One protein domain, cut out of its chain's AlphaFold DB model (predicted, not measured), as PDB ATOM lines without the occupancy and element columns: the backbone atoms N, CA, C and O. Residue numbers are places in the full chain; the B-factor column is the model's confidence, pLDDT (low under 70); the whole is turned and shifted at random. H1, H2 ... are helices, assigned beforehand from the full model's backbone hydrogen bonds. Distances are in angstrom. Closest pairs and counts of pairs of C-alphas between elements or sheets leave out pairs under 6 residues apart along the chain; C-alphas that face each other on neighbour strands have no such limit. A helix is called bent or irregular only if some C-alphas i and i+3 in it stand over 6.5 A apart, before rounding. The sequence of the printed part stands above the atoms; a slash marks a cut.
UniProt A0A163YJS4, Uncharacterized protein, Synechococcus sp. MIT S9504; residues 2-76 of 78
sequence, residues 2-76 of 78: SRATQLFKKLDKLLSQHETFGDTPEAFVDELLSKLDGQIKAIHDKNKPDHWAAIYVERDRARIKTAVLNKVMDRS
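What this domain is: This is residues 2 to 76 of the 78 residues of an uncharacterized protein of Synechococcus sp. MIT S9504 (UniProt A0A163YJS4). The long helix H3 and the shorter H1 spread from near their beginnings as a loose V, with bent H2 folded beside H1 and residues 59 to 76 of H3 sticking out. The 75 printed residues, all helix by class, hold H1, H2 and H3 in chain order. The whole is loose, radius of gyration of the C-alphas 14.3 A, spanning 45 by 23 by 16 A.

How they stand to each other: H3, residues 49 to 76, touches H1, residues 3 to 15, through residues 51 to 55 alone; the closest C-alphas, Ala 4 and His 51, are 5.3 A apart. H2, residues 25 to 46, one helix by its hydrogen bonds, is bent: C-alphas 35 and 38 are 7.8 A apart. Arm H2b, residues 38 to 46, touches H1, closest C-alphas Leu 7 and Gln 39 at 5.6 A. Arm H2a, residues 25 to 35, is irregular, C-alphas 27 and 30 being 7.0 A apart; it is apart from H3. Every O i to N i+4 pair is within hydrogen-bond range in H1 and H3, 4 of 7 in H2a, 4 of 5 in H2b.

Where its parts are: H3 runs 41.0 A, from C-alpha 49 (36.755, 19.957, -23.271) to C-alpha 76 (6.089, 33.269, 0.415); H1 runs 18.4 A, H2a 16.2 A, H2b 12.6 A.

The domain as a whole: The printed part has no cut and no long link; no printed residue is under 70 in pLDDT.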
ATOM      1  N   SER A   2      32.697  10.398 -15.365       86.44
ATOM      2  CA  SER A   2      33.612  11.474 -15.784       86.44
ATOM      3  C   SER A   2      34.249  12.149 -14.559       86.44
ATOM      4  O   SER A   2      33.696  12.078 -13.458       86.44
ATOM      5  N   ARG A   3      35.403  12.808 -14.735       91.19
ATOM      6  CA  ARG A   3      36.068  13.551 -13.648       91.19
ATOM      7  C   ARG A   3      35.190  14.690 -13.116       91.19
ATOM      8  O   ARG A   3      35.116  14.876 -11.909       91.19
ATOM      9  N   ALA A   4      34.443  15.355 -13.999       92.69
ATOM     10  CA  ALA A   4      33.439  16.344 -13.613       92.69
ATOM     11  C   ALA A   4      32.320  15.723 -12.759       92.69
ATOM     12  O   ALA A   4      31.996  16.239 -11.698       92.69
ATOM     13  N   THR A   5      31.798  14.548 -13.131       92.44
ATOM     14  CA  THR A   5      30.790  13.856 -12.306       92.44
ATOM     15  C   THR A   5      31.332  13.469 -10.927       92.44
ATOM     16  O   THR A   5      30.597  13.507  -9.945       92.44
ATOM     17  N   GLN A   6      32.611  13.092 -10.827       94.12
ATOM     18  CA  GLN A   6      33.247  12.812  -9.535       94.12
ATOM     19  C   GLN A   6      33.398  14.076  -8.679       94.12
ATOM     20  O   GLN A   6      33.171  14.002  -7.474       94.12
ATOM     21  N   LEU A   7      33.742  15.215  -9.295       96.12
ATOM     22  CA  LEU A   7      33.771  16.519  -8.631       96.12
ATOM     23  C   LEU A   7      32.395  16.854  -8.044       96.12
ATOM     24  O   LEU A   7      32.308  17.110  -6.848       96.12
ATOM     25  N   PHE A   8      31.330  16.769  -8.848       95.44
ATOM     26  CA  PHE A   8      29.970  17.104  -8.408       95.44
ATOM     27  C   PHE A   8      29.511  16.217  -7.255       95.44
ATOM     28  O   PHE A   8      29.124  16.724  -6.216       95.44
ATOM     29  N   LYS A   9      29.677  14.893  -7.370       95.56
ATOM     30  CA  LYS A   9      29.297  13.969  -6.291       95.56
ATOM     31  C   LYS A   9      30.012  14.256  -4.977       95.56
ATOM     32  O   LYS A   9      29.434  14.073  -3.909       95.56
ATOM     33  N   LYS A  10      31.289  14.640  -5.041       96.50
ATOM     34  CA  LYS A  10      32.042  14.977  -3.835       96.50
ATOM     35  C   LYS A  10      31.608  16.330  -3.276       96.50
ATOM     36  O   LYS A  10      31.467  16.424  -2.063       96.50
ATOM     37  N   LEU A  11      31.361  17.325  -4.129       96.81
ATOM     38  CA  LEU A  11      30.802  18.612  -3.718       96.81
ATOM     39  C   LEU A  11      29.443  18.425  -3.033       96.81
ATOM     40  O   LEU A  11      29.280  18.875  -1.908       96.81
ATOM     41  N   ASP A  12      28.523  17.680  -3.648       95.75
ATOM     42  CA  ASP A  12      27.198  17.391  -3.090       95.75
ATOM     43  C   ASP A  12      27.301  16.714  -1.719       95.75
ATOM     44  O   ASP A  12      26.620  17.108  -0.776       95.75
ATOM     45  N   LYS A  13      28.202  15.730  -1.585       96.25
ATOM     46  CA  LYS A  13      28.457  15.054  -0.306       96.25
ATOM     47  C   LYS A  13      28.987  16.013   0.761       96.25
ATOM     48  O   LYS A  13      28.628  15.863   1.921       96.25
ATOM     49  N   LEU A  14      29.884  16.931   0.401       95.44
ATOM     50  CA  LEU A  14      30.423  17.909   1.347       95.44
ATOM     51  C   LEU A  14      29.340  18.902   1.768       95.44
ATOM     52  O   LEU A  14      29.165  19.132   2.956       95.44
ATOM     53  N   LEU A  15      28.561  19.420   0.818       94.94
ATOM     54  CA  LEU A  15      27.454  20.334   1.100       94.94
ATOM     55  C   LEU A  15      26.391  19.684   1.992       94.94
ATOM     56  O   LEU A  15      25.924  20.316   2.930       94.94
ATOM     57  N   SER A  16      26.059  18.408   1.767       94.25
ATOM     58  CA  SER A  16      25.066  17.693   2.580       94.25
ATOM     59  C   SER A  16      25.504  17.427   4.025       94.25
ATOM     60  O   SER A  16      24.704  16.935   4.812       94.25
ATOM     61  N   GLN A  17      26.775  17.662   4.367       92.44
ATOM     62  CA  GLN A  17      27.274  17.533   5.742       92.44
ATOM     63  C   GLN A  17      26.998  18.781   6.589       92.44
ATOM     64  O   GLN A  17      27.149  18.714   7.806       92.44
ATOM     65  N   HIS A  18      26.604  19.897   5.972       88.38
ATOM     66  CA  HIS A  18      26.250  21.123   6.678       88.38
ATOM     67  C   HIS A  18      24.736  21.179   6.901       88.38
ATOM     68  O   HIS A  18      23.960  21.102   5.950       88.38
ATOM     69  N   GLU A  19      24.312  21.335   8.156       85.69
ATOM     70  CA  GLU A  19      22.894  21.529   8.500       85.69
ATOM     71  C   GLU A  19      22.401  22.940   8.138       85.69
ATOM     72  O   GLU A  19      21.234  23.132   7.805       85.69
ATOM     73  N   THR A  20      23.295  23.932   8.173       88.00
ATOM     74  CA  THR A  20      23.039  25.322   7.780       88.00
ATOM     75  C   THR A  20      24.315  25.974   7.247       88.00
ATOM     76  O   THR A  20      25.423  25.580   7.618       88.00
ATOM     77  N   PHE A  21      24.151  26.986   6.395       89.75
ATOM     78  CA  PHE A  21      25.234  27.813   5.849       89.75
ATOM     79  C   PHE A  21      25.267  29.232   6.448       89.75
ATOM     80  O   PHE A  21      26.120  30.036   6.076       89.75
ATOM     81  N   GLY A  22      24.364  29.535   7.393       88.38
ATOM     82  CA  GLY A  22      24.262  30.848   8.036       88.38
ATOM     83  C   GLY A  22      23.955  31.991   7.061       88.38
ATOM     84  O   GLY A  22      23.440  31.770   5.966       88.38
ATOM     85  N   ASP A  23      24.301  33.214   7.469       88.88
ATOM     86  CA  ASP A  23      24.049  34.441   6.696       88.88
ATOM     87  C   ASP A  23      25.108  34.704   5.612       88.88
ATOM     88  O   ASP A  23      24.989  35.647   4.832       88.88
ATOM     89  N   THR A  24      26.178  33.906   5.569       89.12
ATOM     90  CA  THR A  24      27.270  34.056   4.590       89.12
ATOM     91  C   THR A  24      27.699  32.693   4.032       89.12
ATOM     92  O   THR A  24      28.791  32.208   4.346       89.12
ATOM     93  N   PRO A  25      26.865  32.047   3.194       90.62
ATOM     94  CA  PRO A  25      27.190  30.750   2.597       90.62
ATOM     95  C   PRO A  25      28.495  30.740   1.788       90.62
ATOM     96  O   PRO A  25      29.162  29.711   1.683       90.62
ATOM     97  N   GLU A  26      28.895  31.884   1.235       91.38
ATOM     98  CA  GLU A  26      30.114  32.040   0.442       91.38
ATOM     99  C   GLU A  26      31.390  31.826   1.267       91.38
ATOM    100  O   GLU A  26      32.423  31.464   0.703       91.38
ATOM    101  N   ALA A  27      31.329  31.966   2.596       92.31
ATOM    102  CA  ALA A  27      32.473  31.732   3.478       92.31
ATOM    103  C   ALA A  27      32.975  30.274   3.439       92.31
ATOM    104  O   ALA A  27      34.135  30.009   3.748       92.31
ATOM    105  N   PHE A  28      32.134  29.323   3.015       93.06
ATOM    106  CA  PHE A  28      32.492  27.905   2.908       93.06
ATOM    107  C   PHE A  28      33.235  27.562   1.607       93.06
ATOM    108  O   PHE A  28      33.757  26.455   1.470       93.06
ATOM    109  N   VAL A  29      33.294  28.479   0.633       93.56
ATOM    110  CA  VAL A  29      33.839  28.198  -0.706       93.56
ATOM    111  C   VAL A  29      35.303  27.767  -0.642       93.56
ATOM    112  O   VAL A  29      35.647  26.737  -1.221       93.56
ATOM    113  N   ASP A  30      36.151  28.490   0.089       94.56
ATOM    114  CA  ASP A  30      37.586  28.189   0.162       94.56
ATOM    115  C   ASP A  30      37.859  26.832   0.826       94.56
ATOM    116  O   ASP A  30      38.694  26.048   0.362       94.56
ATOM    117  N   GLU A  31      37.100  26.507   1.874       94.19
ATOM    118  CA  GLU A  31      37.166  25.204   2.535       94.19
ATOM    119  C   GLU A  31      36.778  24.073   1.570       94.19
ATOM    120  O   GLU A  31      37.477  23.056   1.466       94.19
ATOM    121  N   LEU A  32      35.683  24.248   0.827       95.62
ATOM    122  CA  LEU A  32      35.214  23.266  -0.148       95.62
ATOM    123  C   LEU A  32      36.204  23.106  -1.303       95.62
ATOM    124  O   LEU A  32      36.481  21.975  -1.706       95.62
ATOM    125  N   LEU A  33      36.788  24.198  -1.804       96.12
ATOM    126  CA  LEU A  33      37.828  24.155  -2.833       96.12
ATOM    127  C   LEU A  33      39.048  23.367  -2.355       96.12
ATOM    128  O   LEU A  33      39.500  22.466  -3.062       96.12
ATOM    129  N   SER A  34      39.516  23.624  -1.131       96.31
ATOM    130  CA  SER A  34      40.616  22.873  -0.518       96.31
ATOM    131  C   SER A  34      40.299  21.373  -0.434       96.31
ATOM    132  O   SER A  34      41.084  20.524  -0.865       96.31
ATOM    133  N   LYS A  35      39.087  21.014   0.010       95.94
ATOM    134  CA  LYS A  35      38.641  19.611   0.076       95.94
ATOM    135  C   LYS A  35      38.475  18.959  -1.303       95.94
ATOM    136  O   LYS A  35      38.536  17.727  -1.395       95.94
ATOM    137  N   LEU A  36      38.259  19.734  -2.365       97.06
ATOM    138  CA  LEU A  36      38.069  19.267  -3.745       97.06
ATOM    139  C   LEU A  36      39.338  19.346  -4.611       97.06
ATOM    140  O   LEU A  36      39.298  18.887  -5.755       97.06
ATOM    141  N   ASP A  37      40.457  19.843  -4.080       96.50
ATOM    142  CA  ASP A  37      41.712  20.088  -4.810       96.50
ATOM    143  C   ASP A  37      42.150  18.897  -5.683       96.50
ATOM    144  O   ASP A  37      42.447  19.053  -6.864       96.50
ATOM    145  N   GLY A  38      42.076  17.667  -5.162       94.56
ATOM    146  CA  GLY A  38      42.423  16.468  -5.934       94.56
ATOM    147  C   GLY A  38      41.533  16.227  -7.165       94.56
ATOM    148  O   GLY A  38      42.017  15.800  -8.213       94.56
ATOM    149  N   GLN A  39      40.229  16.511  -7.074       95.12
ATOM    150  CA  GLN A  39      39.306  16.415  -8.212       95.12
ATOM    151  C   GLN A  39      39.559  17.541  -9.219       95.12
ATOM    152  O   GLN A  39      39.530  17.291 -10.425       95.12
ATOM    153  N   ILE A  40      39.831  18.751  -8.727       94.94
ATOM    154  CA  ILE A  40      40.138  19.931  -9.541       94.94
ATOM    155  C   ILE A  40      41.422  19.693 -10.341       94.94
ATOM    156  O   ILE A  40      41.396  19.772 -11.571       94.94
ATOM    157  N   LYS A  41      42.509  19.279  -9.680       94.75
ATOM    158  CA  LYS A  41      43.773  18.895 -10.328       94.75
ATOM    159  C   LYS A  41      43.557  17.825 -11.384       94.75
ATOM    160  O   LYS A  41      43.953  18.004 -12.528       94.75
ATOM    161  N   ALA A  42      42.800  16.774 -11.069       92.75
ATOM    162  CA  ALA A  42      42.494  15.744 -12.053       92.75
ATOM    163  C   ALA A  42      41.747  16.298 -13.284       92.75
ATOM    164  O   ALA A  42      41.945  15.803 -14.395       92.75
ATOM    165  N   ILE A  43      40.868  17.287 -13.149       93.25
ATOM    166  CA  ILE A  43      40.219  17.909 -14.312       93.25
ATOM    167  C   ILE A  43      41.246  18.685 -15.142       93.25
ATOM    168  O   ILE A  43      41.317  18.457 -16.353       93.25
ATOM    169  N   HIS A  44      42.077  19.502 -14.492       92.50
ATOM    170  CA  HIS A  44      43.146  20.263 -15.141       92.50
ATOM    171  C   HIS A  44      44.164  19.365 -15.854       92.50
ATOM    172  O   HIS A  44      44.441  19.596 -17.023       92.50
ATOM    173  N   ASP A  45      44.633  18.288 -15.223       91.94
ATOM    174  CA  ASP A  45      45.667  17.405 -15.781       91.94
ATOM    175  C   ASP A  45      45.238  16.726 -17.089       91.94
ATOM    176  O   ASP A  45      46.056  16.473 -17.969       91.94
ATOM    177  N   LYS A  46      43.948  16.380 -17.230       88.06
ATOM    178  CA  LYS A  46      43.428  15.820 -18.495       88.06
ATOM    179  C   LYS A  46      43.033  16.892 -19.497       88.06
ATOM    180  O   LYS A  46      42.970  16.579 -20.680       88.06
ATOM    181  N   ASN A  47      42.662  18.071 -19.004       86.38
ATOM    182  CA  ASN A  47      42.185  19.223 -19.758       86.38
ATOM    183  C   ASN A  47      41.227  18.889 -20.921       86.38
ATOM    184  O   ASN A  47      41.332  19.434 -22.018       86.38
ATOM    185  N   LYS A  48      40.304  17.940 -20.715       90.81
ATOM    186  CA  LYS A  48      39.369  17.523 -21.768       90.81
ATOM    187  C   LYS A  48      38.212  18.523 -21.873       90.81
ATOM    188  O   LYS A  48      37.574  18.761 -20.842       90.81
ATOM    189  N   PRO A  49      37.871  19.026 -23.077       90.88
ATOM    190  CA  PRO A  49      36.755  19.957 -23.271       90.88
ATOM    191  C   PRO A  49      35.442  19.470 -22.649       90.88
ATOM    192  O   PRO A  49      34.758  20.237 -21.979       90.88
ATOM    193  N   ASP A  50      35.145  18.173 -22.756       90.94
ATOM    194  CA  ASP A  50      33.927  17.575 -22.195       90.94
ATOM    195  C   ASP A  50      33.810  17.731 -20.671       90.94
ATOM    196  O   ASP A  50      32.708  17.831 -20.132       90.94
ATOM    197  N   HIS A  51      34.933  17.733 -19.944       90.94
ATOM    198  CA  HIS A  51      34.920  17.929 -18.491       90.94
ATOM    199  C   HIS A  51      34.542  19.369 -18.141       90.94
ATOM    200  O   HIS A  51      33.729  19.585 -17.246       90.94
ATOM    201  N   TRP A  52      35.076  20.337 -18.886       92.62
ATOM    202  CA  TRP A  52      34.748  21.749 -18.723       92.62
ATOM    203  C   TRP A  52      33.316  22.061 -19.151       92.62
ATOM    204  O   TRP A  52      32.603  22.742 -18.420       92.62
ATOM    205  N   ALA A  53      32.857  21.495 -20.270       95.06
ATOM    206  CA  ALA A  53      31.474  21.612 -20.723       95.06
ATOM    207  C   ALA A  53      30.489  21.142 -19.640       95.06
ATOM    208  O   ALA A  53      29.528  21.844 -19.329       95.06
ATOM    209  N   ALA A  54      30.768  20.003 -18.996       94.56
ATOM    210  CA  ALA A  54      29.957  19.516 -17.884       94.56
ATOM    211  C   ALA A  54      29.958  20.478 -16.680       94.56
ATOM    212  O   ALA A  54      28.908  20.689 -16.078       94.56
ATOM    213  N   ILE A  55      31.103  21.084 -16.339       95.00
ATOM    214  CA  ILE A  55      31.201  22.092 -15.267       95.00
ATOM    215  C   ILE A  55      30.377  23.338 -15.602       95.00
ATOM    216  O   ILE A  55      29.659  23.837 -14.738       95.00
ATOM    217  N   TYR A  56      30.430  23.825 -16.845       95.44
ATOM    218  CA  TYR A  56      29.626  24.973 -17.267       95.44
ATOM    219  C   TYR A  56      28.126  24.692 -17.177       95.44
ATOM    220  O   TYR A  56      27.390  25.512 -16.630       95.44
ATOM    221  N   VAL A  57      27.686  23.516 -17.635       96.38
ATOM    222  CA  VAL A  57      26.282  23.097 -17.529       96.38
ATOM    223  C   VAL A  57      25.833  23.033 -16.069       96.38
ATOM    224  O   VAL A  57      24.758  23.536 -15.744       96.38
ATOM    225  N   GLU A  58      26.638  22.456 -15.175       96.31
ATOM    226  CA  GLU A  58      26.256  22.342 -13.763       96.31
ATOM    227  C   GLU A  58      26.266  23.700 -13.045       96.31
ATOM    228  O   GLU A  58      25.364  23.987 -12.260       96.31
ATOM    229  N   ARG A  59      27.204  24.597 -13.384       96.38
ATOM    230  CA  ARG A  59      27.190  25.993 -12.919       96.38
ATOM    231  C   ARG A  59      25.901  26.702 -13.330       96.38
ATOM    232  O   ARG A  59      25.279  27.382 -12.514       96.38
ATOM    233  N   ASP A  60      25.497  26.569 -14.589       97.88
ATOM    234  CA  ASP A  60      24.298  27.235 -15.091       97.88
ATOM    235  C   ASP A  60      23.026  26.619 -14.483       97.88
ATOM    236  O   ASP A  60      22.109  27.349 -14.105       97.88
ATOM    237  N   ARG A  61      23.010  25.299 -14.250       96.69
ATOM    238  CA  ARG A  61      21.960  24.629 -13.466       96.69
ATOM    239  C   ARG A  61      21.866  25.196 -12.047       96.69
ATOM    240  O   ARG A  61      20.756  25.459 -11.586       96.69
ATOM    241  N   ALA A  62      22.992  25.396 -11.361       95.50
ATOM    242  CA  ALA A  62      23.018  25.980 -10.021       95.50
ATOM    243  C   ALA A  62      22.459  27.413 -10.016       95.50
ATOM    244  O   ALA A  62      21.589  27.716  -9.206       95.50
ATOM    245  N   ARG A  63      22.851  28.256 -10.982       96.75
ATOM    246  CA  ARG A  63      22.303  29.618 -11.144       96.75
ATOM    247  C   ARG A  63      20.786  29.622 -11.323       96.75
ATOM    248  O   ARG A  63      20.092  30.411 -10.685       96.75
ATOM    249  N   ILE A  64      20.267  28.727 -12.167       98.00
ATOM    250  CA  ILE A  64      18.821  28.578 -12.381       98.00
ATOM    251  C   ILE A  64      18.130  28.141 -11.084       98.00
ATOM    252  O   ILE A  64      17.111  28.726 -10.723       98.00
ATOM    253  N   LYS A  65      18.684  27.157 -10.358       96.25
ATOM    254  CA  LYS A  65      18.147  26.715  -9.058       96.25
ATOM    255  C   LYS A  65      18.078  27.872  -8.060       96.25
ATOM    256  O   LYS A  65      17.015  28.088  -7.491       96.25
ATOM    257  N   THR A  66      19.154  28.643  -7.900       95.31
ATOM    258  CA  THR A  66      19.173  29.823  -7.020       95.31
ATOM    259  C   THR A  66      18.087  30.824  -7.409       95.31
ATOM    260  O   THR A  66      17.299  31.236  -6.564       95.31
ATOM    261  N   ALA A  67      17.971  31.164  -8.697       97.44
ATOM    262  CA  ALA A  67      16.949  32.098  -9.167       97.44
ATOM    263  C   ALA A  67      15.516  31.602  -8.900       97.44
ATOM    264  O   ALA A  67      14.635  32.402  -8.585       97.44
ATOM    265  N   VAL A  68      15.265  30.295  -9.025       97.50
ATOM    266  CA  VAL A  68      13.964  29.695  -8.696       97.50
ATOM    267  C   VAL A  68      13.690  29.767  -7.195       97.50
ATOM    268  O   VAL A  68      12.600  30.186  -6.817       97.50
ATOM    269  N   LEU A  69      14.656  29.401  -6.349       95.69
ATOM    270  CA  LEU A  69      14.500  29.434  -4.891       95.69
ATOM    271  C   LEU A  69      14.240  30.854  -4.375       95.69
ATOM    272  O   LEU A  69      13.317  31.043  -3.588       95.69
ATOM    273  N   ASN A  70      14.949  31.856  -4.901       95.00
ATOM    274  CA  ASN A  70      14.699  33.258  -4.562       95.00
ATOM    275  C   ASN A  70      13.260  33.667  -4.912       95.00
ATOM    276  O   ASN A  70      12.548  34.203  -4.073       95.00
ATOM    277  N   LYS A  71      12.774  33.311  -6.111       96.31
ATOM    278  CA  LYS A  71      11.378  33.581  -6.499       96.31
ATOM    279  C   LYS A  71      10.353  32.874  -5.610       96.31
ATOM    280  O   LYS A  71       9.239  33.371  -5.470       96.31
ATOM    281  N   VAL A  72      10.678  31.699  -5.071       96.19
ATOM    282  CA  VAL A  72       9.814  30.997  -4.110       96.19
ATOM    283  C   VAL A  72       9.763  31.763  -2.791       96.19
ATOM    284  O   VAL A  72       8.667  31.999  -2.290       96.19
ATOM    285  N   MET A  73      10.914  32.204  -2.277       92.56
ATOM    286  CA  MET A  73      10.992  33.024  -1.063       92.56
ATOM    287  C   MET A  73      10.198  34.327  -1.206       92.56
ATOM    288  O   MET A  73       9.378  34.638  -0.343       92.56
ATOM    289  N   ASP A  74      10.359  35.029  -2.330       94.00
ATOM    290  CA  ASP A  74       9.649  36.284  -2.606       94.00
ATOM    291  C   ASP A  74       8.124  36.093  -2.611       94.00
ATOM    292  O   ASP A  74       7.383  36.935  -2.112       94.00
ATOM    293  N   ARG A  75       7.641  34.965  -3.152       88.94
ATOM    294  CA  ARG A  75       6.208  34.624  -3.174       88.94
ATOM    295  C   ARG A  75       5.663  34.220  -1.811       88.94
ATOM    296  O   ARG A  75       4.477  34.393  -1.578       88.94
ATOM    297  N   SER A  76       6.493  33.645  -0.945       77.75
ATOM    298  CA  SER A  76       6.089  33.269   0.415       77.75
ATOM    299  C   SER A  76       6.059  34.445   1.395       77.75
ATOM    300  O   SER A  76       5.530  34.300   2.491       77.75
TER     301      SER A  76